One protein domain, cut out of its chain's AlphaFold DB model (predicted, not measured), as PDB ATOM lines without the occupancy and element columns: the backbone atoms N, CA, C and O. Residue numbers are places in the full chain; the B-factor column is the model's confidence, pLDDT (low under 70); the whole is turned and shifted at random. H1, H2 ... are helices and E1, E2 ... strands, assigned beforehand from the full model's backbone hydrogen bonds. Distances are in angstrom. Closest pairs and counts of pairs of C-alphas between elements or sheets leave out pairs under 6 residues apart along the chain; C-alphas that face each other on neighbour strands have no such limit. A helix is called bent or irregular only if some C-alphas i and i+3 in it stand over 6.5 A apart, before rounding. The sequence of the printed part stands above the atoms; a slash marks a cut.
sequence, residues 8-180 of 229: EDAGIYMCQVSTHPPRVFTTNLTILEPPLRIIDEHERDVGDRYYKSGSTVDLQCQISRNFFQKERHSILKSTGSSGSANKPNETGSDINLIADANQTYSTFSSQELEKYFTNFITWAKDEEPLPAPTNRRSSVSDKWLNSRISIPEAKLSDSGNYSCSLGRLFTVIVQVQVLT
ATOM      1  N   GLU A   8      11.452  -3.884 -29.244       85.56
ATOM      2  CA  GLU A   8      12.907  -3.871 -29.329       85.56
ATOM      3  C   GLU A   8      13.407  -3.801 -30.777       85.56
ATOM      4  O   GLU A   8      14.548  -3.411 -31.007       85.56
ATOM      5  N   ASP A   9      12.550  -4.107 -31.757       90.06
ATOM      6  CA  ASP A   9      12.879  -3.963 -33.174       90.06
ATOM      7  C   ASP A   9      12.853  -2.488 -33.620       90.06
ATOM      8  O   ASP A   9      13.239  -2.182 -34.749       90.06
ATOM      9  N   ALA A  10      12.400  -1.555 -32.773       91.19
ATOM     10  CA  ALA A  10      12.399  -0.130 -33.084       91.19
ATOM     11  C   ALA A  10      13.832   0.415 -33.145       91.19
ATOM     12  O   ALA A  10      14.644   0.203 -32.246       91.19
ATOM     13  N   GLY A  11      14.146   1.167 -34.195       94.38
ATOM     14  CA  GLY A  11      15.489   1.698 -34.362       94.38
ATOM     15  C   GLY A  11      15.821   2.114 -35.782       94.38
ATOM     16  O   GLY A  11      14.985   2.130 -36.684       94.38
ATOM     17  N   ILE A  12      17.085   2.474 -35.973       95.62
ATOM     18  CA  ILE A  12      17.608   2.924 -37.258       95.62
ATOM     19  C   ILE A  12      18.078   1.709 -38.062       95.62
ATOM     20  O   ILE A  12      19.011   1.016 -37.665       95.62
ATOM     21  N   TYR A  13      17.472   1.493 -39.225       95.25
ATOM     22  CA  TYR A  13      17.829   0.446 -40.174       95.25
ATOM     23  C   TYR A  13      18.577   1.043 -41.358       95.25
ATOM     24  O   TYR A  13      18.170   2.064 -41.915       95.25
ATOM     25  N   MET A  14      19.655   0.382 -41.771       95.44
ATOM     26  CA  MET A  14      20.449   0.777 -42.931       95.44
ATOM     27  C   MET A  14      20.358  -0.276 -44.033       95.44
ATOM     28  O   MET A  14      20.589  -1.463 -43.811       95.44
ATOM     29  N   CYS A  15      20.034   0.177 -45.238       94.56
ATOM     30  CA  CYS A  15      20.140  -0.592 -46.464       94.56
ATOM     31  C   CYS A  15      21.366  -0.094 -47.231       94.56
ATOM     32  O   CYS A  15      21.421   1.071 -47.625       94.56
ATOM     33  N   GLN A  16      22.355  -0.961 -47.434       97.00
ATOM     34  CA  GLN A  16      23.567  -0.643 -48.184       97.00
ATOM     35  C   GLN A  16      23.554  -1.357 -49.537       97.00
ATOM     36  O   GLN A  16      23.410  -2.575 -49.604       97.00
ATOM     37  N   VAL A  17      23.781  -0.602 -50.611       96.56
ATOM     38  CA  VAL A  17      24.013  -1.131 -51.957       96.56
ATOM     39  C   VAL A  17      25.513  -1.120 -52.242       96.56
ATOM     40  O   VAL A  17      26.182  -0.098 -52.060       96.56
ATOM     41  N   SER A  18      26.037  -2.253 -52.712       94.44
ATOM     42  CA  SER A  18      27.457  -2.478 -53.018       94.44
ATOM     43  C   SER A  18      27.928  -1.756 -54.294       94.44
ATOM     44  O   SER A  18      28.395  -2.385 -55.239       94.44
ATOM     45  N   THR A  19      27.787  -0.431 -54.348       96.12
ATOM     46  CA  THR A  19      28.398   0.426 -55.379       96.12
ATOM     47  C   THR A  19      29.765   0.941 -54.927       96.12
ATOM     48  O   THR A  19      30.142   0.790 -53.766       96.12
ATOM     49  N   HIS A  20      30.513   1.584 -55.827       94.94
ATOM     50  CA  HIS A  20      31.720   2.328 -55.472       94.94
ATOM     51  C   HIS A  20      31.515   3.828 -55.749       94.94
ATOM     52  O   HIS A  20      31.406   4.203 -56.918       94.94
ATOM     53  N   PRO A  21      31.450   4.689 -54.716       91.88
ATOM     54  CA  PRO A  21      31.406   4.366 -53.284       91.88
ATOM     55  C   PRO A  21      30.073   3.700 -52.866       91.88
ATOM     56  O   PRO A  21      29.072   3.845 -53.580       91.88
ATOM     57  N   PRO A  22      30.029   2.964 -51.737       94.38
ATOM     58  CA  PRO A  22      28.801   2.329 -51.260       94.38
ATOM     59  C   PRO A  22      27.701   3.355 -51.004       94.38
ATOM     60  O   PRO A  22      27.930   4.383 -50.366       94.38
ATOM     61  N   ARG A  23      26.495   3.075 -51.499       96.06
ATOM     62  CA  ARG A  23      25.323   3.927 -51.279       96.06
ATOM     63  C   ARG A  23      24.505   3.348 -50.141       96.06
ATOM     64  O   ARG A  23      24.102   2.189 -50.201       96.06
ATOM     65  N   VAL A  24      24.258   4.161 -49.121       95.69
ATOM     66  CA  VAL A  24      23.493   3.770 -47.935       95.69
ATOM     67  C   VAL A  24      22.193   4.560 -47.899       95.69
ATOM     68  O   VAL A  24      22.188   5.773 -48.105       95.69
ATOM     69  N   PHE A  25      21.093   3.863 -47.642       95.19
ATOM     70  CA  PHE A  25      19.808   4.448 -47.303       95.19
ATOM     71  C   PHE A  25      19.454   4.063 -45.873       95.19
ATOM     72  O   PHE A  25      19.434   2.881 -45.531       95.19
ATOM     73  N   THR A  26      19.158   5.058 -45.050       96.31
ATOM     74  CA  THR A  26      18.869   4.868 -43.632       96.31
ATOM     75  C   THR A  26      17.418   5.229 -43.361       96.31
ATOM     76  O   THR A  26      16.955   6.289 -43.779       96.31
ATOM     77  N   THR A  27      16.701   4.363 -42.654       95.19
ATOM     78  CA  THR A  27      15.305   4.567 -42.263       95.19
ATOM     79  C   THR A  27      15.125   4.330 -40.768       95.19
ATOM     80  O   THR A  27      15.846   3.530 -40.180       95.19
ATOM     81  N   ASN A  28      14.178   5.025 -40.144       95.25
ATOM     82  CA  ASN A  28      13.845   4.837 -38.734       95.25
ATOM     83  C   ASN A  28      12.544   4.035 -38.628       95.25
ATOM     84  O   ASN A  28      11.494   4.499 -39.074       95.25
ATOM     85  N   LEU A  29      12.626   2.835 -38.060       91.69
ATOM     86  CA  LEU A  29      11.476   1.994 -37.770       91.69
ATOM     87  C   LEU A  29      10.931   2.347 -36.386       91.69
ATOM     88  O   LEU A  29      11.608   2.157 -35.376       91.69
ATOM     89  N   THR A  30       9.687   2.811 -36.339       90.38
ATOM     90  CA  THR A  30       8.938   3.009 -35.096       90.38
ATOM     91  C   THR A  30       7.872   1.933 -34.956       90.38
ATOM     92  O   THR A  30       7.226   1.546 -35.930       90.38
ATOM     93  N   ILE A  31       7.683   1.443 -33.733       85.38
ATOM     94  CA  ILE A  31       6.726   0.376 -33.441       85.38
ATOM     95  C   ILE A  31       5.600   0.972 -32.622       85.38
ATOM     96  O   ILE A  31       5.808   1.488 -31.525       85.38
ATOM     97  N   LEU A  32       4.407   0.959 -33.213       79.50
ATOM     98  CA  LEU A  32       3.200   1.452 -32.571       79.50
ATOM     99  C   LEU A  32       2.754   0.450 -31.504       79.50
ATOM    100  O   LEU A  32       2.870  -0.761 -31.691       79.50
ATOM    101  N   GLU A  33       2.249   0.950 -30.377       70.56
ATOM    102  CA  GLU A  33       1.719   0.072 -29.336       70.56
ATOM    103  C   GLU A  33       0.514  -0.717 -29.870       70.56
ATOM    104  O   GLU A  33      -0.353  -0.129 -30.527       70.56
ATOM    105  N   PRO A  34       0.425  -2.029 -29.587       72.94
ATOM    106  CA  PRO A  34      -0.738  -2.803 -29.978       72.94
ATOM    107  C   PRO A  34      -1.981  -2.265 -29.250       72.94
ATOM    108  O   PRO A  34      -1.917  -1.952 -28.057       72.94
ATOM    109  N   PRO A  35      -3.122  -2.147 -29.947       83.44
ATOM    110  CA  PRO A  35      -4.321  -1.513 -29.402       83.44
ATOM    111  C   PRO A  35      -4.995  -2.337 -28.299       83.44
ATOM    112  O   PRO A  35      -5.695  -1.771 -27.462       83.44
ATOM    113  N   LEU A  36      -4.764  -3.652 -28.279       90.81
ATOM    114  CA  LEU A  36      -5.165  -4.559 -27.212       90.81
ATOM    115  C   LEU A  36      -3.940  -5.288 -26.675       90.81
ATOM    116  O   LEU A  36      -3.046  -5.658 -27.435       90.81
ATOM    117  N   ARG A  37      -3.921  -5.514 -25.366       91.44
ATOM    118  CA  ARG A  37      -2.897  -6.300 -24.673       91.44
ATOM    119  C   ARG A  37      -3.578  -7.164 -23.628       91.44
ATOM    120  O   ARG A  37      -4.437  -6.660 -22.910       91.44
ATOM    121  N   ILE A  38      -3.203  -8.435 -23.529       92.19
ATOM    122  CA  ILE A  38      -3.590  -9.266 -22.388       92.19
ATOM    123  C   ILE A  38      -2.440  -9.211 -21.389       92.19
ATOM    124  O   ILE A  38      -1.294  -9.485 -21.744       92.19
ATOM    125  N   ILE A  39      -2.756  -8.811 -20.164       90.69
ATOM    126  CA  ILE A  39      -1.810  -8.652 -19.067       90.69
ATOM    127  C   ILE A  39      -2.133  -9.620 -17.929       90.69
ATOM    128  O   ILE A  39      -3.288 -10.019 -17.745       90.69
ATOM    129  N   ASP A  40      -1.098 -10.008 -17.182       81.00
ATOM    130  CA  ASP A  40      -1.238 -10.834 -15.983       81.00
ATOM    131  C   ASP A  40      -1.556  -9.977 -14.750       81.00
ATOM    132  O   ASP A  40      -1.635  -8.748 -14.806       81.00
ATOM    133  N   GLU A  41      -1.705 -10.638 -13.604       77.38
ATOM    134  CA  GLU A  41      -1.890  -9.992 -12.301       77.38
ATOM    135  C   GLU A  41      -0.763  -9.003 -11.938       77.38
ATOM    136  O   GLU A  41      -0.971  -8.130 -11.100       77.38
ATOM    137  N   HIS A  42       0.411  -9.114 -12.576       80.19
ATOM    138  CA  HIS A  42       1.575  -8.245 -12.378       80.19
ATOM    139  C   HIS A  42       1.712  -7.180 -13.484       80.19
ATOM    140  O   HIS A  42       2.776  -6.577 -13.618       80.19
ATOM    141  N   GLU A  43       0.665  -6.969 -14.287       78.25
ATOM    142  CA  GLU A  43       0.602  -6.000 -15.389       78.25
ATOM    143  C   GLU A  43       1.628  -6.214 -16.516       78.25
ATOM    144  O   GLU A  43       1.947  -5.292 -17.271       78.25
ATOM    145  N   ARG A  44       2.150  -7.433 -16.670       78.75
ATOM    146  CA  ARG A  44       3.092  -7.762 -17.750       78.75
ATOM    147  C   ARG A  44       2.361  -8.371 -18.932       78.75
ATOM    148  O   ARG A  44       1.373  -9.075 -18.740       78.75
ATOM    149  N   ASP A  45       2.890  -8.149 -20.135       76.19
ATOM    150  CA  ASP A  45       2.366  -8.786 -21.344       76.19
ATOM    151  C   ASP A  45       2.433 -10.308 -21.232       76.19
ATOM    152  O   ASP A  45       3.430 -10.893 -20.793       76.19
ATOM    153  N   VAL A  46       1.328 -10.940 -21.606       77.81
ATOM    154  CA  VAL A  46       1.110 -12.367 -21.412       77.81
ATOM    155  C   VAL A  46       1.355 -13.111 -22.721       77.81
ATOM    156  O   VAL A  46       0.627 -12.927 -23.691       77.81
ATOM    157  N   GLY A  47       2.387 -13.959 -22.731       80.94
ATOM    158  CA  GLY A  47       2.481 -15.103 -23.648       80.94
ATOM    159  C   GLY A  47       1.720 -16.305 -23.081       80.94
ATOM    160  O   GLY A  47       0.821 -16.132 -22.266       80.94
ATOM    161  N   ASP A  48       2.105 -17.528 -23.426       87.94
ATOM    162  CA  ASP A  48       1.409 -18.724 -22.930       87.94
ATOM    163  C   ASP A  48       1.360 -18.775 -21.394       87.94
ATOM    164  O   ASP A  48       2.328 -18.441 -20.689       87.94
ATOM    165  N   ARG A  49       0.194 -19.154 -20.861       88.94
ATOM    166  CA  ARG A  49      -0.108 -19.052 -19.432       88.94
ATOM    167  C   ARG A  49      -0.534 -20.373 -18.831       88.94
ATOM    168  O   ARG A  49      -1.397 -21.066 -19.353       88.94
ATOM    169  N   TYR A  50       0.086 -20.701 -17.700       91.38
ATOM    170  CA  TYR A  50      -0.066 -21.984 -17.030       91.38
ATOM    171  C   TYR A  50      -0.684 -21.776 -15.654       91.38
ATOM    172  O   TYR A  50      -0.121 -21.070 -14.818       91.38
ATOM    173  N   TYR A  51      -1.821 -22.418 -15.419       91.50
ATOM    174  CA  TYR A  51      -2.535 -22.378 -14.146       91.50
ATOM    175  C   TYR A  51      -2.593 -23.777 -13.550       91.50
ATOM    176  O   TYR A  51      -2.527 -24.774 -14.263       91.50
ATOM    177  N   LYS A  52      -2.717 -23.876 -12.229       93.25
ATOM    178  CA  LYS A  52      -2.925 -25.168 -11.565       93.25
ATOM    179  C   LYS A  52      -4.415 -25.475 -11.485       93.25
ATOM    180  O   LYS A  52      -5.223 -24.566 -11.300       93.25
ATOM    181  N   SER A  53      -4.779 -26.750 -11.550       94.44
ATOM    182  CA  SER A  53      -6.148 -27.174 -11.259       94.44
ATOM    183  C   SER A  53      -6.577 -26.676  -9.871       94.44
ATOM    184  O   SER A  53      -5.813 -26.786  -8.911       94.44
ATOM    185  N   GLY A  54      -7.778 -26.108  -9.769       93.50
ATOM    186  CA  GLY A  54      -8.317 -25.504  -8.545       93.50
ATOM    187  C   GLY A  54      -7.847 -24.070  -8.260       93.50
ATOM    188  O   GLY A  54      -8.393 -23.431  -7.366       93.50
ATOM    189  N   SER A  55      -6.872 -23.539  -9.009       93.12
ATOM    190  CA  SER A  55      -6.503 -22.115  -8.933       93.12
ATOM    191  C   SER A  55      -7.487 -21.234  -9.710       93.12
ATOM    192  O   SER A  55      -8.392 -21.737 -10.368       93.12
ATOM    193  N   THR A  56      -7.326 -19.915  -9.634       93.00
ATOM    194  CA  THR A  56      -8.157 -18.968 -10.387       93.00
ATOM    195  C   THR A  56      -7.443 -18.563 -11.671       93.00
ATOM    196  O   THR A  56      -6.311 -18.084 -11.614       93.00
ATOM    197  N   VAL A  57      -8.104 -18.706 -12.822       91.88
ATOM    198  CA  VAL A  57      -7.641 -18.074 -14.066       91.88
ATOM    199  C   VAL A  57      -8.098 -16.620 -14.048       91.88
ATOM    200  O   VAL A  57      -9.298 -16.357 -14.126       91.88
ATOM    201  N   ASP A  58      -7.157 -15.685 -13.923       91.94
ATOM    202  CA  ASP A  58      -7.391 -14.239 -14.024       91.94
ATOM    203  C   ASP A  58      -6.659 -13.700 -15.259       91.94
ATOM    204  O   ASP A  58      -5.435 -13.820 -15.370       91.94
ATOM    205  N   LEU A  59      -7.428 -13.155 -16.204       92.88
ATOM    206  CA  LEU A  59      -6.917 -12.515 -17.410       92.88
ATOM    207  C   LEU A  59      -7.488 -11.109 -17.520       92.88
ATOM    208  O   LEU A  59      -8.702 -10.902 -17.420       92.88
ATOM    209  N   GLN A  60      -6.617 -10.146 -17.813       94.81
ATOM    210  CA  GLN A  60      -7.004  -8.759 -18.008       94.81
ATOM    211  C   GLN A  60      -6.622  -8.287 -19.406       94.81
ATOM    212  O   GLN A  60      -5.464  -8.304 -19.794       94.81
ATOM    213  N   CYS A  61      -7.605  -7.817 -20.157       94.75
ATOM    214  CA  CYS A  61      -7.419  -7.189 -21.449       94.75
ATOM    215  C   CYS A  61      -7.418  -5.674 -21.274       94.75
ATOM    216  O   CYS A  61      -8.359  -5.106 -20.719       94.75
ATOM    217  N   GLN A  62      -6.350  -5.032 -21.726       93.88
ATOM    218  CA  GLN A  62      -6.063  -3.621 -21.537       93.88
ATOM    219  C   GLN A  62      -6.024  -2.898 -22.886       93.88
ATOM    220  O   GLN A  62      -5.397  -3.363 -23.839       93.88
ATOM    221  N   ILE A  63      -6.667  -1.730 -22.943       92.62
ATOM    222  CA  ILE A  63      -6.668  -0.824 -24.095       92.62
ATOM    223  C   ILE A  63      -6.378   0.609 -23.657       92.62
ATOM    224  O   ILE A  63      -6.874   1.079 -22.632       92.62
ATOM    225  N   SER A  64      -5.576   1.326 -24.444       90.50
ATOM    226  CA  SER A  64      -5.293   2.744 -24.202       90.50
ATOM    227  C   SER A  64      -6.563   3.586 -24.341       90.50
ATOM    228  O   SER A  64      -7.267   3.506 -25.352       90.50
ATOM    229  N   ARG A  65      -6.831   4.449 -23.354       88.00
ATOM    230  CA  ARG A  65      -7.973   5.378 -23.362       88.00
ATOM    231  C   ARG A  65      -7.942   6.297 -24.574       88.00
ATOM    232  O   ARG A  65      -8.958   6.456 -25.248       88.00
ATOM    233  N   ASN A  66      -6.765   6.831 -24.888       86.56
ATOM    234  CA  ASN A  66      -6.569   7.727 -26.025       86.56
ATOM    235  C   ASN A  66      -6.836   7.010 -27.352       86.56
ATOM    236  O   ASN A  66      -7.483   7.569 -28.237       86.56
ATOM    237  N   PHE A  67      -6.369   5.764 -27.483       88.69
ATOM    238  CA  PHE A  67      -6.627   4.955 -28.672       88.69
ATOM    239  C   PHE A  67      -8.127   4.680 -28.834       88.69
ATOM    240  O   PHE A  67      -8.697   4.966 -29.885       88.69
ATOM    241  N   PHE A  68      -8.784   4.203 -27.773       87.81
ATOM    242  CA  PHE A  68     -10.208   3.871 -27.800       87.81
ATOM    243  C   PHE A  68     -11.093   5.080 -28.141       87.81
ATOM    244  O   PHE A  68     -12.027   4.965 -28.933       87.81
ATOM    245  N   GLN A  69     -10.772   6.260 -27.603       84.62
ATOM    246  CA  GLN A  69     -11.482   7.501 -27.925       84.62
ATOM    247  C   GLN A  69     -11.295   7.919 -29.387       84.62
ATOM    248  O   GLN A  69     -12.266   8.300 -30.046       84.62
ATOM    249  N   LYS A  70     -10.066   7.827 -29.910       84.50
ATOM    250  CA  LYS A  70      -9.749   8.191 -31.297       84.50
ATOM    251  C   LYS A  70     -10.412   7.250 -32.307       84.50
ATOM    252  O   LYS A  70     -10.940   7.711 -33.317       84.50
ATOM    253  N   GLU A  71     -10.439   5.952 -32.014       83.25
ATOM    254  CA  GLU A  71     -10.880   4.909 -32.950       83.25
ATOM    255  C   GLU A  71     -12.390   4.596 -32.866       83.25
ATOM    256  O   GLU A  71     -12.907   3.752 -33.600       83.25
ATOM    257  N   ARG A  72     -13.140   5.315 -32.015       77.44
ATOM    258  CA  ARG A  72     -14.574   5.104 -31.735       77.44
ATOM    259  C   ARG A  72     -15.434   4.879 -32.985       77.44
ATOM    260  O   ARG A  72     -16.240   3.953 -33.045       77.44
ATOM    261  N   HIS A  73     -15.277   5.732 -33.998       76.69
ATOM    262  CA  HIS A  73     -16.076   5.661 -35.226       76.69
ATOM    263  C   HIS A  73     -15.759   4.429 -36.078       76.69
ATOM    264  O   HIS A  73     -16.647   3.898 -36.741       76.69
ATOM    265  N   SER A  74     -14.508   3.980 -36.066       77.75
ATOM    266  CA  SER A  74     -14.067   2.785 -36.782       77.75
ATOM    267  C   SER A  74     -14.604   1.528 -36.095       77.75
ATOM    268  O   SER A  74     -15.194   0.667 -36.749       77.75
ATOM    269  N   ILE A  75     -14.531   1.490 -34.757       77.50
ATOM    270  CA  ILE A  75     -15.083   0.408 -33.931       77.50
ATOM    271  C   ILE A  75     -16.588   0.240 -34.204       77.50
ATOM    272  O   ILE A  75     -17.025  -0.870 -34.504       77.50
ATOM    273  N   LEU A  76     -17.357   1.339 -34.226       77.56
ATOM    274  CA  LEU A  76     -18.798   1.328 -34.540       77.56
ATOM    275  C   LEU A  76     -19.116   0.792 -35.941       77.56
ATOM    276  O   LEU A  76     -20.042  -0.002 -36.109       77.56
ATOM    277  N   LYS A  77     -18.353   1.217 -36.952       76.00
ATOM    278  CA  LYS A  77     -18.546   0.762 -38.336       76.00
ATOM    279  C   LYS A  77     -18.194  -0.717 -38.502       76.00
ATOM    280  O   LYS A  77     -18.877  -1.413 -39.242       76.00
ATOM    281  N   SER A  78     -17.186  -1.213 -37.782       71.38
ATOM    282  CA  SER A  78     -16.761  -2.620 -37.853       71.38
ATOM    283  C   SER A  78     -17.839  -3.602 -37.386       71.38
ATOM    284  O   SER A  78     -17.968  -4.700 -37.925       71.38
ATOM    285  N   THR A  79     -18.657  -3.197 -36.413       66.56
ATOM    286  CA  THR A  79     -19.748  -4.015 -35.874       66.56
ATOM    287  C   THR A  79     -21.011  -3.986 -36.741       66.56
ATOM    288  O   THR A  79     -21.835  -4.893 -36.643       66.56
ATOM    289  N   GLY A  80     -21.152  -2.989 -37.622       57.47
ATOM    290  CA  GLY A  80     -22.300  -2.805 -38.509       57.47
ATOM    291  C   GLY A  80     -21.998  -3.176 -39.959       57.47
ATOM    292  O   GLY A  80     -21.752  -2.305 -40.787       57.47
ATOM    293  N   SER A  81     -22.070  -4.464 -40.292       44.78
ATOM    294  CA  SER A  81     -22.191  -4.914 -41.685       44.78
ATOM    295  C   SER A  81     -23.034  -6.187 -41.793       44.78
ATOM    296  O   SER A  81     -22.545  -7.297 -41.975       44.78
ATOM    297  N   SER A  82     -24.347  -5.995 -41.707       42.72
ATOM    298  CA  SER A  82     -25.321  -6.785 -42.459       42.72
ATOM    299  C   SER A  82     -26.425  -5.834 -42.922       42.72
ATOM    300  O   SER A  82     -27.235  -5.396 -42.110       42.72
ATOM    301  N   GLY A  83     -26.438  -5.504 -44.217       35.03
ATOM    302  CA  GLY A  83     -27.584  -4.872 -44.881       35.03
ATOM    303  C   GLY A  83     -27.365  -3.451 -45.406       35.03
ATOM    304  O   GLY A  83     -27.463  -2.489 -44.662       35.03
ATOM    305  N   SER A  84     -27.158  -3.371 -46.724       33.78
ATOM    306  CA  SER A  84     -27.622  -2.335 -47.660       33.78
ATOM    307  C   SER A  84     -27.390  -0.856 -47.329       33.78
ATOM    308  O   SER A  84     -28.019  -0.269 -46.453       33.78
ATOM    309  N   ALA A  85     -26.607  -0.200 -48.189       39.12
ATOM    310  CA  ALA A  85     -26.717   1.232 -48.411       39.12
ATOM    311  C   ALA A  85     -28.153   1.569 -48.849       39.12
ATOM    312  O   ALA A  85     -28.508   1.400 -50.009       39.12
ATOM    313  N   ASN A  86     -28.977   2.032 -47.915       32.31
ATOM    314  CA  ASN A  86     -30.172   2.808 -48.202       32.31
ATOM    315  C   ASN A  86     -30.191   4.003 -47.251       32.31
ATOM    316  O   ASN A  86     -30.046   3.859 -46.038       32.31
ATOM    317  N   LYS A  87     -30.321   5.191 -47.847       35.50
ATOM    318  CA  LYS A  87     -30.553   6.468 -47.169       35.50
ATOM    319  C   LYS A  87     -31.606   6.314 -46.057       35.50
ATOM    320  O   LYS A  87     -32.685   5.800 -46.355       35.50
ATOM    321  N   PRO A  88     -31.371   6.822 -44.838       33.75
ATOM    322  CA  PRO A  88     -32.441   6.998 -43.869       33.75
ATOM    323  C   PRO A  88     -33.263   8.237 -44.246       33.75
ATOM    324  O   PRO A  88     -32.759   9.357 -44.196       33.75
ATOM    325  N   ASN A  89     -34.518   8.013 -44.641       25.33
ATOM    326  CA  ASN A  89     -35.575   9.010 -44.506       25.33
ATOM    327  C   ASN A  89     -36.001   9.059 -43.034       25.33
ATOM    328  O   ASN A  89     -36.102   8.027 -42.370       25.33
ATOM    329  N   GLU A  90     -36.230  10.276 -42.563       31.34
ATOM    330  CA  GLU A  90     -36.690  10.650 -41.231       31.34
ATOM    331  C   GLU A  90     -37.913   9.851 -40.768       31.34
ATOM    332  O   GLU A  90     -38.886   9.705 -41.507       31.34
ATOM    333  N   THR A  91     -37.900   9.406 -39.509       28.61
ATOM    334  CA  THR A  91     -38.904   9.813 -38.506       28.61
ATOM    335  C   THR A  91     -38.581   9.214 -37.130       28.61
ATOM    336  O   THR A  91     -38.556   8.000 -36.959       28.61
ATOM    337  N   GLY A  92     -38.395  10.095 -36.138       29.45
ATOM    338  CA  GLY A  92     -38.710   9.823 -34.730       29.45
ATOM    339  C   GLY A  92     -37.569   9.410 -33.795       29.45
ATOM    340  O   GLY A  92     -37.517   8.258 -33.388       29.45
ATOM    341  N   SER A  93     -36.723  10.368 -33.396       30.75
ATOM    342  CA  SER A  93     -36.491  10.794 -31.994       30.75
ATOM    343  C   SER A  93     -35.081  11.375 -31.842       30.75
ATOM    344  O   SER A  93     -34.082  10.668 -31.973       30.75
ATOM    345  N   ASP A  94     -35.032  12.678 -31.604       33.03
ATOM    346  CA  ASP A  94     -33.874  13.553 -31.741       33.03
ATOM    347  C   ASP A  94     -32.705  13.242 -30.793       33.03
ATOM    348  O   ASP A  94     -32.830  13.297 -29.572       33.03
ATOM    349  N   ILE A  95     -31.514  13.065 -31.373       42.31
ATOM    350  CA  ILE A  95     -30.271  13.589 -30.797       42.31
ATOM    351  C   ILE A  95     -29.634  14.443 -31.893       42.31
ATOM    352  O   ILE A  95     -28.900  13.950 -32.749       42.31
ATOM    353  N   ASN A  96     -29.958  15.735 -31.886       34.78
ATOM    354  CA  ASN A  96     -29.303  16.724 -32.731       34.78
ATOM    355  C   ASN A  96     -27.834  16.858 -32.312       34.78
ATOM    356  O   ASN A  96     -27.515  17.579 -31.369       34.78
ATOM    357  N   LEU A  97     -26.931  16.187 -33.027       37.03
ATOM    358  CA  LEU A  97     -25.523  16.567 -33.084       37.03
ATOM    359  C   LEU A  97     -25.284  17.223 -34.438       37.03
ATOM    360  O   LEU A  97     -25.028  16.562 -35.443       37.03
ATOM    361  N   ILE A  98     -25.411  18.549 -34.435       33.28
ATOM    362  CA  ILE A  98     -24.873  19.420 -35.472       33.28
ATOM    363  C   ILE A  98     -23.396  19.051 -35.618       33.28
ATOM    364  O   ILE A  98     -22.603  19.217 -34.690       33.28
ATOM    365  N   ALA A  99     -23.055  18.489 -36.776       47.81
ATOM    366  CA  ALA A  99     -21.686  18.262 -37.193       47.81
ATOM    367  C   ALA A  99     -21.060  19.620 -37.525       47.81
ATOM    368  O   ALA A  99     -20.962  20.005 -38.688       47.81
ATOM    369  N   ASP A 100     -20.654  20.344 -36.488       28.34
ATOM    370  CA  ASP A 100     -19.738  21.458 -36.648       28.34
ATOM    371  C   ASP A 100     -18.325  20.901 -36.781       28.34
ATOM    372  O   ASP A 100     -17.791  20.232 -35.892       28.34
ATOM    373  N   ALA A 101     -17.707  21.209 -37.916       40.88
ATOM    374  CA  ALA A 101     -16.345  20.853 -38.296       40.88
ATOM    375  C   ALA A 101     -15.257  21.536 -37.434       40.88
ATOM    376  O   ALA A 101     -14.172  21.807 -37.932       40.88
ATOM    377  N   ASN A 102     -15.531  21.799 -36.152       40.69
ATOM    378  CA  ASN A 102     -14.637  22.443 -35.187       40.69
ATOM    379  C   ASN A 102     -14.806  21.902 -33.746       40.69
ATOM    380  O   ASN A 102     -14.560  22.626 -32.783       40.69
ATOM    381  N   GLN A 103     -15.203  20.638 -33.553       41.97
ATOM    382  CA  GLN A 103     -15.288  20.045 -32.209       41.97
ATOM    383  C   GLN A 103     -14.002  19.321 -31.793       41.97
ATOM    384  O   GLN A 103     -13.762  18.147 -32.071       41.97
ATOM    385  N   THR A 104     -13.161  20.109 -31.124       38.12
ATOM    386  CA  THR A 104     -12.579  19.816 -29.806       38.12
ATOM    387  C   THR A 104     -12.908  18.440 -29.212       38.12
ATOM    388  O   THR A 104     -14.068  18.066 -29.068       38.12
ATOM    389  N   TYR A 105     -11.856  17.728 -28.793       43.56
ATOM    390  CA  TYR A 105     -11.885  16.567 -27.898       43.56
ATOM    391  C   TYR A 105     -13.061  16.627 -26.905       43.56
ATOM    392  O   TYR A 105     -13.014  17.362 -25.921       43.56
ATOM    393  N   SER A 106     -14.126  15.865 -27.166       48.41
ATOM    394  CA  SER A 106     -15.261  15.752 -26.254       48.41
ATOM    395  C   SER A 106     -14.820  14.946 -25.031       48.41
ATOM    396  O   SER A 106     -14.660  13.724 -25.108       48.41
ATOM    397  N   THR A 107     -14.583  15.625 -23.914       51.50
ATOM    398  CA  THR A 107     -14.259  15.011 -22.623       51.50
ATOM    399  C   THR A 107     -15.480  14.235 -22.117       51.50
ATOM    400  O   THR A 107     -16.374  14.808 -21.505       51.50
ATOM    401  N   PHE A 108     -15.557  12.937 -22.418       63.94
ATOM    402  CA  PHE A 108     -16.603  12.059 -21.886       63.94
ATOM    403  C   PHE A 108     -16.432  11.852 -20.377       63.94
ATOM    404  O   PHE A 108     -15.304  11.731 -19.885       63.94
ATOM    405  N   SER A 109     -17.548  11.714 -19.657       70.50
ATOM    406  CA  SER A 109     -17.507  11.253 -18.270       70.50
ATOM    407  C   SER A 109     -16.972   9.812 -18.202       70.50
ATOM    408  O   SER A 109     -17.196   8.992 -19.098       70.50
ATOM    409  N   SER A 110     -16.241   9.474 -17.135       69.75
ATOM    410  CA  SER A 110     -15.653   8.134 -16.974       69.75
ATOM    411  C   SER A 110     -16.705   7.013 -16.968       69.75
ATOM    412  O   SER A 110     -16.420   5.920 -17.449       69.75
ATOM    413  N   GLN A 111     -17.928   7.296 -16.502       75.69
ATOM    414  CA  GLN A 111     -19.028   6.326 -16.415       75.69
ATOM    415  C   GLN A 111     -19.656   6.007 -17.782       75.69
ATOM    416  O   GLN A 111     -19.989   4.857 -18.067       75.69
ATOM    417  N   GLU A 112     -19.788   6.997 -18.665       79.50
ATOM    418  CA  GLU A 112     -20.293   6.776 -20.028       79.50
ATOM    419  C   GLU A 112     -19.282   6.008 -20.884       79.50
ATOM    420  O   GLU A 112     -19.664   5.129 -21.659       79.50
ATOM    421  N   LEU A 113     -17.987   6.295 -20.702       80.44
ATOM    422  CA  LEU A 113     -16.910   5.558 -21.364       80.44
ATOM    423  C   LEU A 113     -16.885   4.092 -20.954       80.44
ATOM    424  O   LEU A 113     -16.687   3.240 -21.815       80.44
ATOM    425  N   GLU A 114     -17.101   3.795 -19.674       82.81
ATOM    426  CA  GLU A 114     -17.160   2.420 -19.182       82.81
ATOM    427  C   GLU A 114     -18.313   1.650 -19.830       82.81
ATOM    428  O   GLU A 114     -18.089   0.589 -20.411       82.81
ATOM    429  N   LYS A 115     -19.526   2.218 -19.821       83.69
ATOM    430  CA  LYS A 115     -20.706   1.610 -20.456       83.69
ATOM    431  C   LYS A 115     -20.511   1.400 -21.957       83.69
ATOM    432  O   LYS A 115     -20.960   0.404 -22.514       83.69
ATOM    433  N   TYR A 116     -19.881   2.353 -22.633       84.38
ATOM    434  CA  TYR A 116     -19.591   2.222 -24.052       84.38
ATOM    435  C   TYR A 116     -18.543   1.129 -24.299       84.38
ATOM    436  O   TYR A 116     -18.759   0.255 -25.130       84.38
ATOM    437  N   PHE A 117     -17.453   1.111 -23.534       88.50
ATOM    438  CA  PHE A 117     -16.404   0.097 -23.622       88.50
ATOM    439  C   PHE A 117     -16.919  -1.327 -23.416       88.50
ATOM    440  O   PHE A 117     -16.604  -2.200 -24.226       88.50
ATOM    441  N   THR A 118     -17.764  -1.558 -22.407       88.50
ATOM    442  CA  THR A 118     -18.324  -2.891 -22.132       88.50
ATOM    443  C   THR A 118     -19.191  -3.438 -23.263       88.50
ATOM    444  O   THR A 118     -19.280  -4.655 -23.408       88.50
ATOM    445  N   ASN A 119     -19.774  -2.574 -24.100       87.50
ATOM    446  CA  ASN A 119     -20.550  -2.997 -25.270       87.50
ATOM    447  C   ASN A 119     -19.676  -3.498 -26.431       87.50
ATOM    448  O   ASN A 119     -20.164  -4.262 -27.261       87.50
ATOM    449  N   PHE A 120     -18.416  -3.059 -26.523       89.38
ATOM    450  CA  PHE A 120     -17.525  -3.401 -27.643       89.38
ATOM    451  C   PHE A 120     -16.439  -4.410 -27.286       89.38
ATOM    452  O   PHE A 120     -15.899  -5.037 -28.196       89.38
ATOM    453  N   ILE A 121     -16.105  -4.562 -26.004       92.81
ATOM    454  CA  ILE A 121     -15.098  -5.520 -25.547       92.81
ATOM    455  C   ILE A 121     -15.738  -6.889 -25.284       92.81
ATOM    456  O   ILE A 121     -16.650  -7.042 -24.467       92.81
ATOM    457  N   THR A 122     -15.255  -7.911 -25.980       93.94
ATOM    458  CA  THR A 122     -15.771  -9.276 -25.876       93.94
ATOM    459  C   THR A 122     -14.659 -10.262 -25.566       93.94
ATOM    460  O   THR A 122     -13.509 -10.081 -25.953       93.94
ATOM    461  N   TRP A 123     -15.029 -11.311 -24.835       95.44
ATOM    462  CA  TRP A 123     -14.160 -12.434 -24.519       95.44
ATOM    463  C   TRP A 123     -14.764 -13.710 -25.087       95.44
ATOM    464  O   TRP A 123     -15.968 -13.941 -24.917       95.44
ATOM    465  N   ALA A 124     -13.922 -14.529 -25.701       95.75
ATOM    466  CA  ALA A 124     -14.261 -15.858 -26.178       95.75
ATOM    467  C   ALA A 124     -13.161 -16.853 -25.792       95.75
ATOM    468  O   ALA A 124     -12.016 -16.471 -25.544       95.75
ATOM    469  N   LYS A 125     -13.533 -18.125 -25.707       96.06
ATOM    470  CA  LYS A 125     -12.625 -19.252 -25.530       96.06
ATOM    471  C   LYS A 125     -12.851 -20.198 -26.696       96.06
ATOM    472  O   LYS A 125     -13.979 -20.622 -26.914       96.06
ATOM    473  N   ASP A 126     -11.789 -20.505 -27.431       95.44
ATOM    474  CA  ASP A 126     -11.842 -21.394 -28.597       95.44
ATOM    475  C   ASP A 126     -12.905 -20.944 -29.625       95.44
ATOM    476  O   ASP A 126     -13.662 -21.747 -30.156       95.44
ATOM    477  N   GLU A 127     -12.971 -19.627 -29.875       92.62
ATOM    478  CA  GLU A 127     -13.961 -18.938 -30.730       92.62
ATOM    479  C   GLU A 127     -15.413 -18.937 -30.216       92.62
ATOM    480  O   GLU A 127     -16.283 -18.284 -30.799       92.62
ATOM    481  N   GLU A 128     -15.685 -19.579 -29.081       93.94
ATOM    482  CA  GLU A 128     -17.003 -19.585 -28.459       93.94
ATOM    483  C   GLU A 128     -17.118 -18.516 -27.359       93.94
ATOM    484  O   GLU A 128     -16.197 -18.327 -26.556       93.94
ATOM    485  N   PRO A 129     -18.247 -17.789 -27.267       92.75
ATOM    486  CA  PRO A 129     -18.460 -16.836 -26.185       92.75
ATOM    487  C   PRO A 129     -18.362 -17.506 -24.813       92.75
ATOM    488  O   PRO A 129     -18.932 -18.573 -24.586       92.75
ATOM    489  N   LEU A 130     -17.694 -16.842 -23.864       91.62
ATOM    490  CA  LEU A 130     -17.607 -17.361 -22.500       91.62
ATOM    491  C   LEU A 130     -19.000 -17.502 -21.860       91.62
ATOM    492  O   LEU A 130     -19.862 -16.641 -22.078       91.62
ATOM    493  N   PRO A 131     -19.216 -18.525 -21.011       86.50
ATOM    494  CA  PRO A 131     -20.485 -18.721 -20.323       86.50
ATOM    495  C   PRO A 131     -20.907 -17.477 -19.533       86.50
ATOM    496  O   PRO A 131     -20.084 -16.853 -18.860       86.50
ATOM    497  N   ALA A 132     -22.207 -17.166 -19.530       74.50
ATOM    498  CA  ALA A 132     -22.782 -16.064 -18.753       74.50
ATOM    499  C   ALA A 132     -22.406 -16.023 -17.251       74.50
ATOM    500  O   ALA A 132     -22.239 -14.914 -16.748       74.50
ATOM    501  N   PRO A 133     -22.228 -17.147 -16.513       76.06
ATOM    502  CA  PRO A 133     -21.787 -17.082 -15.113       76.06
ATOM    503  C   PRO A 133     -20.326 -16.635 -14.924       76.06
ATOM    504  O   PRO A 133     -19.880 -16.515 -13.785       76.06
ATOM    505  N   THR A 134     -19.561 -16.399 -15.996       82.50
ATOM    506  CA  THR A 134     -18.170 -15.943 -15.882       82.50
ATOM    507  C   THR A 134     -18.115 -14.559 -15.243       82.50
ATOM    508  O   THR A 134     -18.764 -13.619 -15.706       82.50
ATOM    509  N   ASN A 135     -17.289 -14.406 -14.207       87.44
ATOM    510  CA  ASN A 135     -17.096 -13.119 -13.553       87.44
ATOM    511  C   ASN A 135     -16.340 -12.177 -14.498       87.44
ATOM    512  O   ASN A 135     -15.138 -12.336 -14.714       87.44
ATOM    513  N   ARG A 136     -17.063 -11.211 -15.072       92.00
ATOM    514  CA  ARG A 136     -16.512 -10.168 -15.937       92.00
ATOM    515  C   ARG A 136     -16.601  -8.826 -15.232       92.00
ATOM    516  O   ARG A 136     -17.685  -8.374 -14.872       92.00
ATOM    517  N   ARG A 137     -15.464  -8.151 -15.098       92.19
ATOM    518  CA  ARG A 137     -15.383  -6.798 -14.546       92.19
ATOM    519  C   ARG A 137     -14.694  -5.890 -15.542       92.19
ATOM    520  O   ARG A 137     -13.678  -6.267 -16.109       92.19
ATOM    521  N   SER A 138     -15.229  -4.693 -15.734       92.12
ATOM    522  CA  SER A 138     -14.526  -3.652 -16.479       92.12
ATOM    523  C   SER A 138     -14.124  -2.529 -15.534       92.12
ATOM    524  O   SER A 138     -14.724  -2.366 -14.475       92.12
ATOM    525  N   SER A 139     -13.055  -1.817 -15.865       92.00
ATOM    526  CA  SER A 139     -12.627  -0.631 -15.132       92.00
ATOM    527  C   SER A 139     -12.017   0.387 -16.082       92.00
ATOM    528  O   SER A 139     -11.424   0.038 -17.104       92.00
ATOM    529  N   VAL A 140     -12.178   1.662 -15.746       90.88
ATOM    530  CA  VAL A 140     -11.670   2.781 -16.538       90.88
ATOM    531  C   VAL A 140     -10.776   3.637 -15.655       90.88
ATOM    532  O   VAL A 140     -11.183   4.084 -14.587       90.88
ATOM    533  N   SER A 141      -9.553   3.864 -16.119       89.62
ATOM    534  CA  SER A 141      -8.595   4.808 -15.543       89.62
ATOM    535  C   SER A 141      -8.286   5.920 -16.545       89.62
ATOM    536  O   SER A 141      -8.792   5.924 -17.670       89.62
ATOM    537  N   ASP A 142      -7.415   6.855 -16.166       86.88
ATOM    538  CA  ASP A 142      -7.022   7.949 -17.055       86.88
ATOM    539  C   ASP A 142      -6.238   7.490 -18.280       86.88
ATOM    540  O   ASP A 142      -6.348   8.095 -19.347       86.88
ATOM    541  N   LYS A 143      -5.496   6.389 -18.150       87.75
ATOM    542  CA  LYS A 143      -4.645   5.862 -19.218       87.75
ATOM    543  C   LYS A 143      -5.244   4.644 -19.913       87.75
ATOM    544  O   LYS A 143      -5.057   4.479 -21.117       87.75
ATOM    545  N   TRP A 144      -5.965   3.807 -19.176       91.12
ATOM    546  CA  TRP A 144      -6.333   2.464 -19.613       91.12
ATOM    547  C   TRP A 144      -7.797   2.151 -19.337       91.12
ATOM    548  O   TRP A 144      -8.311   2.487 -18.267       91.12
ATOM    549  N   LEU A 145      -8.434   1.439 -20.263       92.50
ATOM    550  CA  LEU A 145      -9.662   0.700 -20.002       92.50
ATOM    551  C   LEU A 145      -9.294  -0.775 -19.923       92.50
ATOM    552  O   LEU A 145      -8.531  -1.280 -20.746       92.50
ATOM    553  N   ASN A 146      -9.819  -1.448 -18.913       94.00
ATOM    554  CA  ASN A 146      -9.495  -2.828 -18.617       94.00
ATOM    555  C   ASN A 146     -10.776  -3.653 -18.597       94.00
ATOM    556  O   ASN A 146     -11.747  -3.263 -17.954       94.00
ATOM    557  N   SER A 147     -10.767  -4.806 -19.256       94.88
ATOM    558  CA  SER A 147     -11.780  -5.847 -19.104       94.88
ATOM    559  C   SER A 147     -11.108  -7.075 -18.516       94.88
ATOM    560  O   SER A 147     -10.155  -7.586 -19.093       94.88
ATOM    561  N   ARG A 148     -11.577  -7.535 -17.362       94.12
ATOM    562  CA  ARG A 148     -11.037  -8.681 -16.636       94.12
ATOM    563  C   ARG A 148     -12.057  -9.808 -16.611       94.12
ATOM    564  O   ARG A 148     -13.235  -9.559 -16.337       94.12
ATOM    565  N   ILE A 149     -11.595 -11.025 -16.860       94.38
ATOM    566  CA  ILE A 149     -12.354 -12.255 -16.639       94.38
ATOM    567  C   ILE A 149     -11.699 -13.068 -15.532       94.38
ATOM    568  O   ILE A 149     -10.476 -13.105 -15.421       94.38
ATOM    569  N   SER A 150     -12.525 -13.713 -14.715       93.56
ATOM    570  CA  SER A 150     -12.065 -14.607 -13.661       93.56
ATOM    571  C   SER A 150     -12.851 -15.914 -13.697       93.56
ATOM    572  O   SER A 150     -14.085 -15.904 -13.627       93.56
ATOM    573  N   ILE A 151     -12.126 -17.025 -13.821       93.31
ATOM    574  CA  ILE A 151     -12.665 -18.386 -13.762       93.31
ATOM    575  C   ILE A 151     -12.144 -19.019 -12.467       93.31
ATOM    576  O   ILE A 151     -10.958 -19.364 -12.395       93.31
ATOM    577  N   PRO A 152     -12.980 -19.108 -11.418       93.12
ATOM    578  CA  PRO A 152     -12.592 -19.750 -10.169       93.12
ATOM    579  C   PRO A 152     -12.516 -21.270 -10.348       93.12
ATOM    580  O   PRO A 152     -13.206 -21.833 -11.194       93.12
ATOM    581  N   GLU A 153     -11.713 -21.926  -9.508       92.94
ATOM    582  CA  GLU A 153     -11.598 -23.391  -9.457       92.94
ATOM    583  C   GLU A 153     -11.303 -24.029 -10.827       92.94
ATOM    584  O   GLU A 153     -12.005 -24.931 -11.287       92.94
ATOM    585  N   ALA A 154     -10.237 -23.552 -11.470       93.81
ATOM    586  CA  ALA A 154      -9.850 -23.929 -12.822       93.81
ATOM    587  C   ALA A 154      -9.768 -25.448 -13.014       93.81
ATOM    588  O   ALA A 154      -9.123 -26.167 -12.242       93.81
ATOM    589  N   LYS A 155     -10.380 -25.933 -14.089       94.88
ATOM    590  CA  LYS A 155     -10.385 -27.335 -14.510       94.88
ATOM    591  C   LYS A 155      -9.487 -27.517 -15.721       94.88
ATOM    592  O   LYS A 155      -9.255 -26.589 -16.485       94.88
ATOM    593  N   LEU A 156      -9.042 -28.749 -15.966       94.25
ATOM    594  CA  LEU A 156      -8.287 -29.076 -17.185       94.25
ATOM    595  C   LEU A 156      -9.050 -28.681 -18.461       94.25
ATOM    596  O   LEU A 156      -8.433 -28.218 -19.420       94.25
ATOM    597  N   SER A 157     -10.385 -28.791 -18.437       94.31
ATOM    598  CA  SER A 157     -11.283 -28.368 -19.518       94.31
ATOM    599  C   SER A 157     -11.268 -26.868 -19.787       94.31
ATOM    600  O   SER A 157     -11.713 -26.458 -20.852       94.31
ATOM    601  N   ASP A 158     -10.785 -26.050 -18.853       94.38
ATOM    602  CA  ASP A 158     -10.704 -24.600 -19.021       94.38
ATOM    603  C   ASP A 158      -9.460 -24.198 -19.820       94.38
ATOM    604  O   ASP A 158      -9.329 -23.037 -20.195       94.38
ATOM    605  N   SER A 159      -8.577 -25.145 -20.147       96.00
ATOM    606  CA  SER A 159      -7.495 -24.919 -21.111       96.00
ATOM    607  C   SER A 159      -8.070 -24.587 -22.488       96.00
ATOM    608  O   SER A 159      -9.103 -25.139 -22.876       96.00
ATOM    609  N   GLY A 160      -7.408 -23.692 -23.215       95.88
ATOM    610  CA  GLY A 160      -7.836 -23.250 -24.537       95.88
ATOM    611  C   GLY A 160      -7.254 -21.896 -24.923       95.88
ATOM    612  O   GLY A 160      -6.441 -21.311 -24.202       95.88
ATOM    613  N   ASN A 161      -7.698 -21.395 -26.069       96.62
ATOM    614  CA  ASN A 161      -7.298 -20.104 -26.603       96.62
ATOM    615  C   ASN A 161      -8.307 -19.041 -26.184       96.62
ATOM    616  O   ASN A 161      -9.428 -18.991 -26.689       96.62
ATOM    617  N   TYR A 162      -7.899 -18.181 -25.258       95.50
ATOM    618  CA  TYR A 162      -8.723 -17.080 -24.782       95.50
ATOM    619  C   TYR A 162      -8.470 -15.859 -25.645       95.50
ATOM    620  O   TYR A 162      -7.351 -15.346 -25.693       95.50
ATOM    621  N   SER A 163      -9.513 -15.383 -26.313       95.44
ATOM    622  CA  SER A 163      -9.451 -14.205 -27.160       95.44
ATOM    623  C   SER A 163     -10.184 -13.031 -26.515       95.44
ATOM    624  O   SER A 163     -11.312 -13.157 -26.036       95.44
ATOM    625  N   CYS A 164      -9.526 -11.873 -26.499       95.38
ATOM    626  CA  CYS A 164     -10.139 -10.588 -26.189       95.38
ATOM    627  C   CYS A 164     -10.269  -9.795 -27.485       95.38
ATOM    628  O   CYS A 164      -9.268  -9.528 -28.154       95.38
ATOM    629  N   SER A 165     -11.495  -9.412 -27.829       94.00
ATOM    630  CA  SER A 165     -11.809  -8.720 -29.074       94.00
ATOM    631  C   SER A 165     -12.460  -7.369 -28.817       94.00
ATOM    632  O   SER A 165     -13.339  -7.235 -27.969       94.00
ATOM    633  N   LEU A 166     -12.046  -6.365 -29.585       92.44
ATOM    634  CA  LEU A 166     -12.654  -5.043 -29.616       92.44
ATOM    635  C   LEU A 166     -13.418  -4.864 -30.928       92.44
ATOM    636  O   LEU A 166     -12.830  -4.581 -31.980       92.44
ATOM    637  N   GLY A 167     -14.739  -5.023 -30.860       87.69
ATOM    638  CA  GLY A 167     -15.585  -5.066 -32.049       87.69
ATOM    639  C   GLY A 167     -15.119  -6.167 -33.006       87.69
ATOM    640  O   GLY A 167     -14.993  -7.320 -32.605       87.69
ATOM    641  N   ARG A 168     -14.856  -5.808 -34.269       85.44
ATOM    642  CA  ARG A 168     -14.305  -6.725 -35.288       85.44
ATOM    643  C   ARG A 168     -12.937  -6.296 -35.831       85.44
ATOM    644  O   ARG A 168     -12.536  -6.753 -36.895       85.44
ATOM    645  N   LEU A 169     -12.264  -5.359 -35.160       84.38
ATOM    646  CA  LEU A 169     -11.026  -4.750 -35.666       84.38
ATOM    647  C   LEU A 169      -9.775  -5.346 -35.040       84.38
ATOM    648  O   LEU A 169      -8.770  -5.528 -35.719       84.38
ATOM    649  N   PHE A 170      -9.834  -5.604 -33.737       90.50
ATOM    650  CA  PHE A 170      -8.678  -6.028 -32.969       90.50
ATOM    651  C   PHE A 170      -9.057  -7.230 -32.133       90.50
ATOM    652  O   PHE A 170     -10.045  -7.184 -31.403       90.50
ATOM    653  N   THR A 171      -8.234  -8.267 -32.216       92.44
ATOM    654  CA  THR A 171      -8.342  -9.470 -31.403       92.44
ATOM    655  C   THR A 171      -6.945  -9.858 -30.963       92.44
ATOM    656  O   THR A 171      -6.021  -9.905 -31.774       92.44
ATOM    657  N   VAL A 172      -6.791 -10.116 -29.672       92.81
ATOM    658  CA  VAL A 172      -5.574 -10.681 -29.087       92.81
ATOM    659  C   VAL A 172      -5.926 -11.996 -28.427       92.81
ATOM    660  O   VAL A 172      -6.995 -12.122 -27.833       92.81
ATOM    661  N   ILE A 173      -5.041 -12.976 -28.566       93.44
ATOM    662  CA  ILE A 173      -5.266 -14.346 -28.115       93.44
ATOM    663  C   ILE A 173      -4.134 -14.728 -27.175       93.44
ATOM    664  O   ILE A 173      -2.972 -14.438 -27.453       93.44
ATOM    665  N   VAL A 174      -4.485 -15.389 -26.077       94.06
ATOM    666  CA  VAL A 174      -3.546 -16.044 -25.172       94.06
ATOM    667  C   VAL A 174      -3.901 -17.521 -25.058       94.06
ATOM    668  O   VAL A 174      -5.070 -17.874 -24.878       94.06
ATOM    669  N   GLN A 175      -2.895 -18.388 -25.129       95.31
ATOM    670  CA  GLN A 175      -3.070 -19.797 -24.813       95.31
ATOM    671  C   GLN A 175      -3.007 -19.997 -23.297       95.31
ATOM    672  O   GLN A 175      -2.006 -19.677 -22.650       95.31
ATOM    673  N   VAL A 176      -4.077 -20.547 -22.729       94.75
ATOM    674  CA  VAL A 176      -4.145 -20.930 -21.318       94.75
ATOM    675  C   VAL A 176      -4.100 -22.444 -21.211       94.75
ATOM    676  O   VAL A 176      -4.893 -23.148 -21.831       94.75
ATOM    677  N   GLN A 177      -3.203 -22.938 -20.366       95.38
ATOM    678  CA  GLN A 177      -3.069 -24.346 -20.045       95.38
ATOM    679  C   GLN A 177      -3.267 -24.554 -18.547       95.38
ATOM    680  O   GLN A 177      -2.480 -24.086 -17.724       95.38
ATOM    681  N   VAL A 178      -4.300 -25.303 -18.180       94.81
ATOM    682  CA  VAL A 178      -4.480 -25.761 -16.804       94.81
ATOM    683  C   VAL A 178      -3.743 -27.088 -16.649       94.81
ATOM    684  O   VAL A 178      -3.917 -28.016 -17.441       94.81
ATOM    685  N   LEU A 179      -2.868 -27.153 -15.652       94.06
ATOM    686  CA  LEU A 179      -2.046 -28.307 -15.316       94.06
ATOM    687  C   LEU A 179      -2.660 -29.052 -14.133       94.06
ATOM    688  O   LEU A 179      -3.276 -28.451 -13.247       94.06
ATOM    689  N   THR A 180      -2.459 -30.366 -14.088       87.69
ATOM    690  CA  THR A 180      -2.770 -31.148 -12.893       87.69
ATOM    691  C   THR A 180      -1.942 -30.612 -11.722       87.69
ATOM    692  O   THR A 180      -0.783 -30.241 -11.880       87.69
TER     693      THR A 180
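Overview. This is residues 8 to 180 of the 229 residues of the protein "Uncharacterized protein, isoform B" of Drosophila virilis (UniProt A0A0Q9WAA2). Two four-stranded sheets, E3 E5 E8 E7 and E4 E10 E9 E6, lie face to face as a sandwich with their strands running nearly alike, and the helices H1 and H2 sit at one end of it, where E5 ends and E6 begins. From this body a two-stranded hairpin arm, E1 and E2, reaches far away on the link of residues 30 to 36, and between the helices residues 81 to 104 stick out as a wide free loop. The printed part has 173 residues, with ten named strands and two named helices in the order E1 E2 E3 E4 E5 H1 H2 E6 E7 E8 E9 E10; the class is mixed, helices and strands. The sheet E3 E5 E8 E7 is antiparallel and the sheet E4 E10 E9 E6 is mixed. The whole is loose, with a radius of gyration of the C-alphas of 21.8 A and spans of 69 by 60 by 35 A.

Along the chain. In the first sheet, E3 is residues 37 to 39, E5 is residues 57 to 64 and 23.3 A long from first to last C-alpha, E8 is residues 144 to 151 and 22.6 A long, and E7 is residues 135 to 140. In the second sheet, E4 is residues 49 to 52, E10 is residues 170 to 179 and 29.2 A long, E9 is residues 160 to 166 and 19.5 A long, and E6 is residues 121 to 125. H1 is residues 65 to 79, 19.6 A long, and H2 is residues 110 to 120, 15.8 A long. H1 is irregular: its C-alphas 70 and 73 are 7.9 A apart. The arm is E1, residues 11 to 17, and E2, residues 23 to 29. C-alpha 11 is at (15.489, 1.698, -34.362), C-alpha 57 at (-7.641, -18.074, -14.066) and C-alpha 179 at (-2.046, -28.307, -15.316).

Arrangement. In the first sheet E5 and E8 are antiparallel at 165 degrees, with N 61 and O 147 at 2.8 A. E7 and E8 form a hairpin, with N 139 and O 146 at 2.9 A, and edge strand E3 is antiparallel to E5, with N 39 and O 60 at 2.8 A. The second sheet is twisted. In it E9 and E10 form a hairpin, with N 166 and O 170 at 2.8 A; E6 is antiparallel to E9, with N 122 and O 165 at 2.8 A; and E4 is parallel to E10 at 34 degrees, with N 51 and O 177 at 2.9 A. The pairing of E10 is staggered: residues 170 to 176 pair with E9, residues 176 to 179 with E4. The two sheets make a sandwich, two sheets face to face, 10.3 A centre to centre where they face each other; the closest C-alphas of E5 and E9, those of Cys 61 and Cys 164, are 6.4 A apart. H1 and H2 are on one face of the sheet E3 E5 E8 E7, two layers, helices and sheet. H2 lies over E8 and E7 at a height over the sheet of 8.3 A; its closest C-alphas to E7 are those of Glu 114 and Val 140, 6.1 A. H1 and H2 are close but not clearly touching, the C-alphas of Ile 75 and Phe 120 being 7.7 A apart. Of the O i to N i+4 pairs, 9 of 11 in H1 and 5 of 7 in H2 are within hydrogen-bond range. The hairpin E1 and E2 has N 13 and O 27 at 2.8 A; E2 is apart from E3.

Size, cuts and confidence. The two C-alphas farthest apart, those of His 20 and Gly 92, are 73.8 A apart. The printed part has no cut. The link H1 to H2, 30 residues, is long; in it residues 81 to 104 stand free. Without them the body spans 69 by 47 by 30 A. The mean pLDDT of the printed part is 80.6; residues 79 to 108 and residue 110 are under 70.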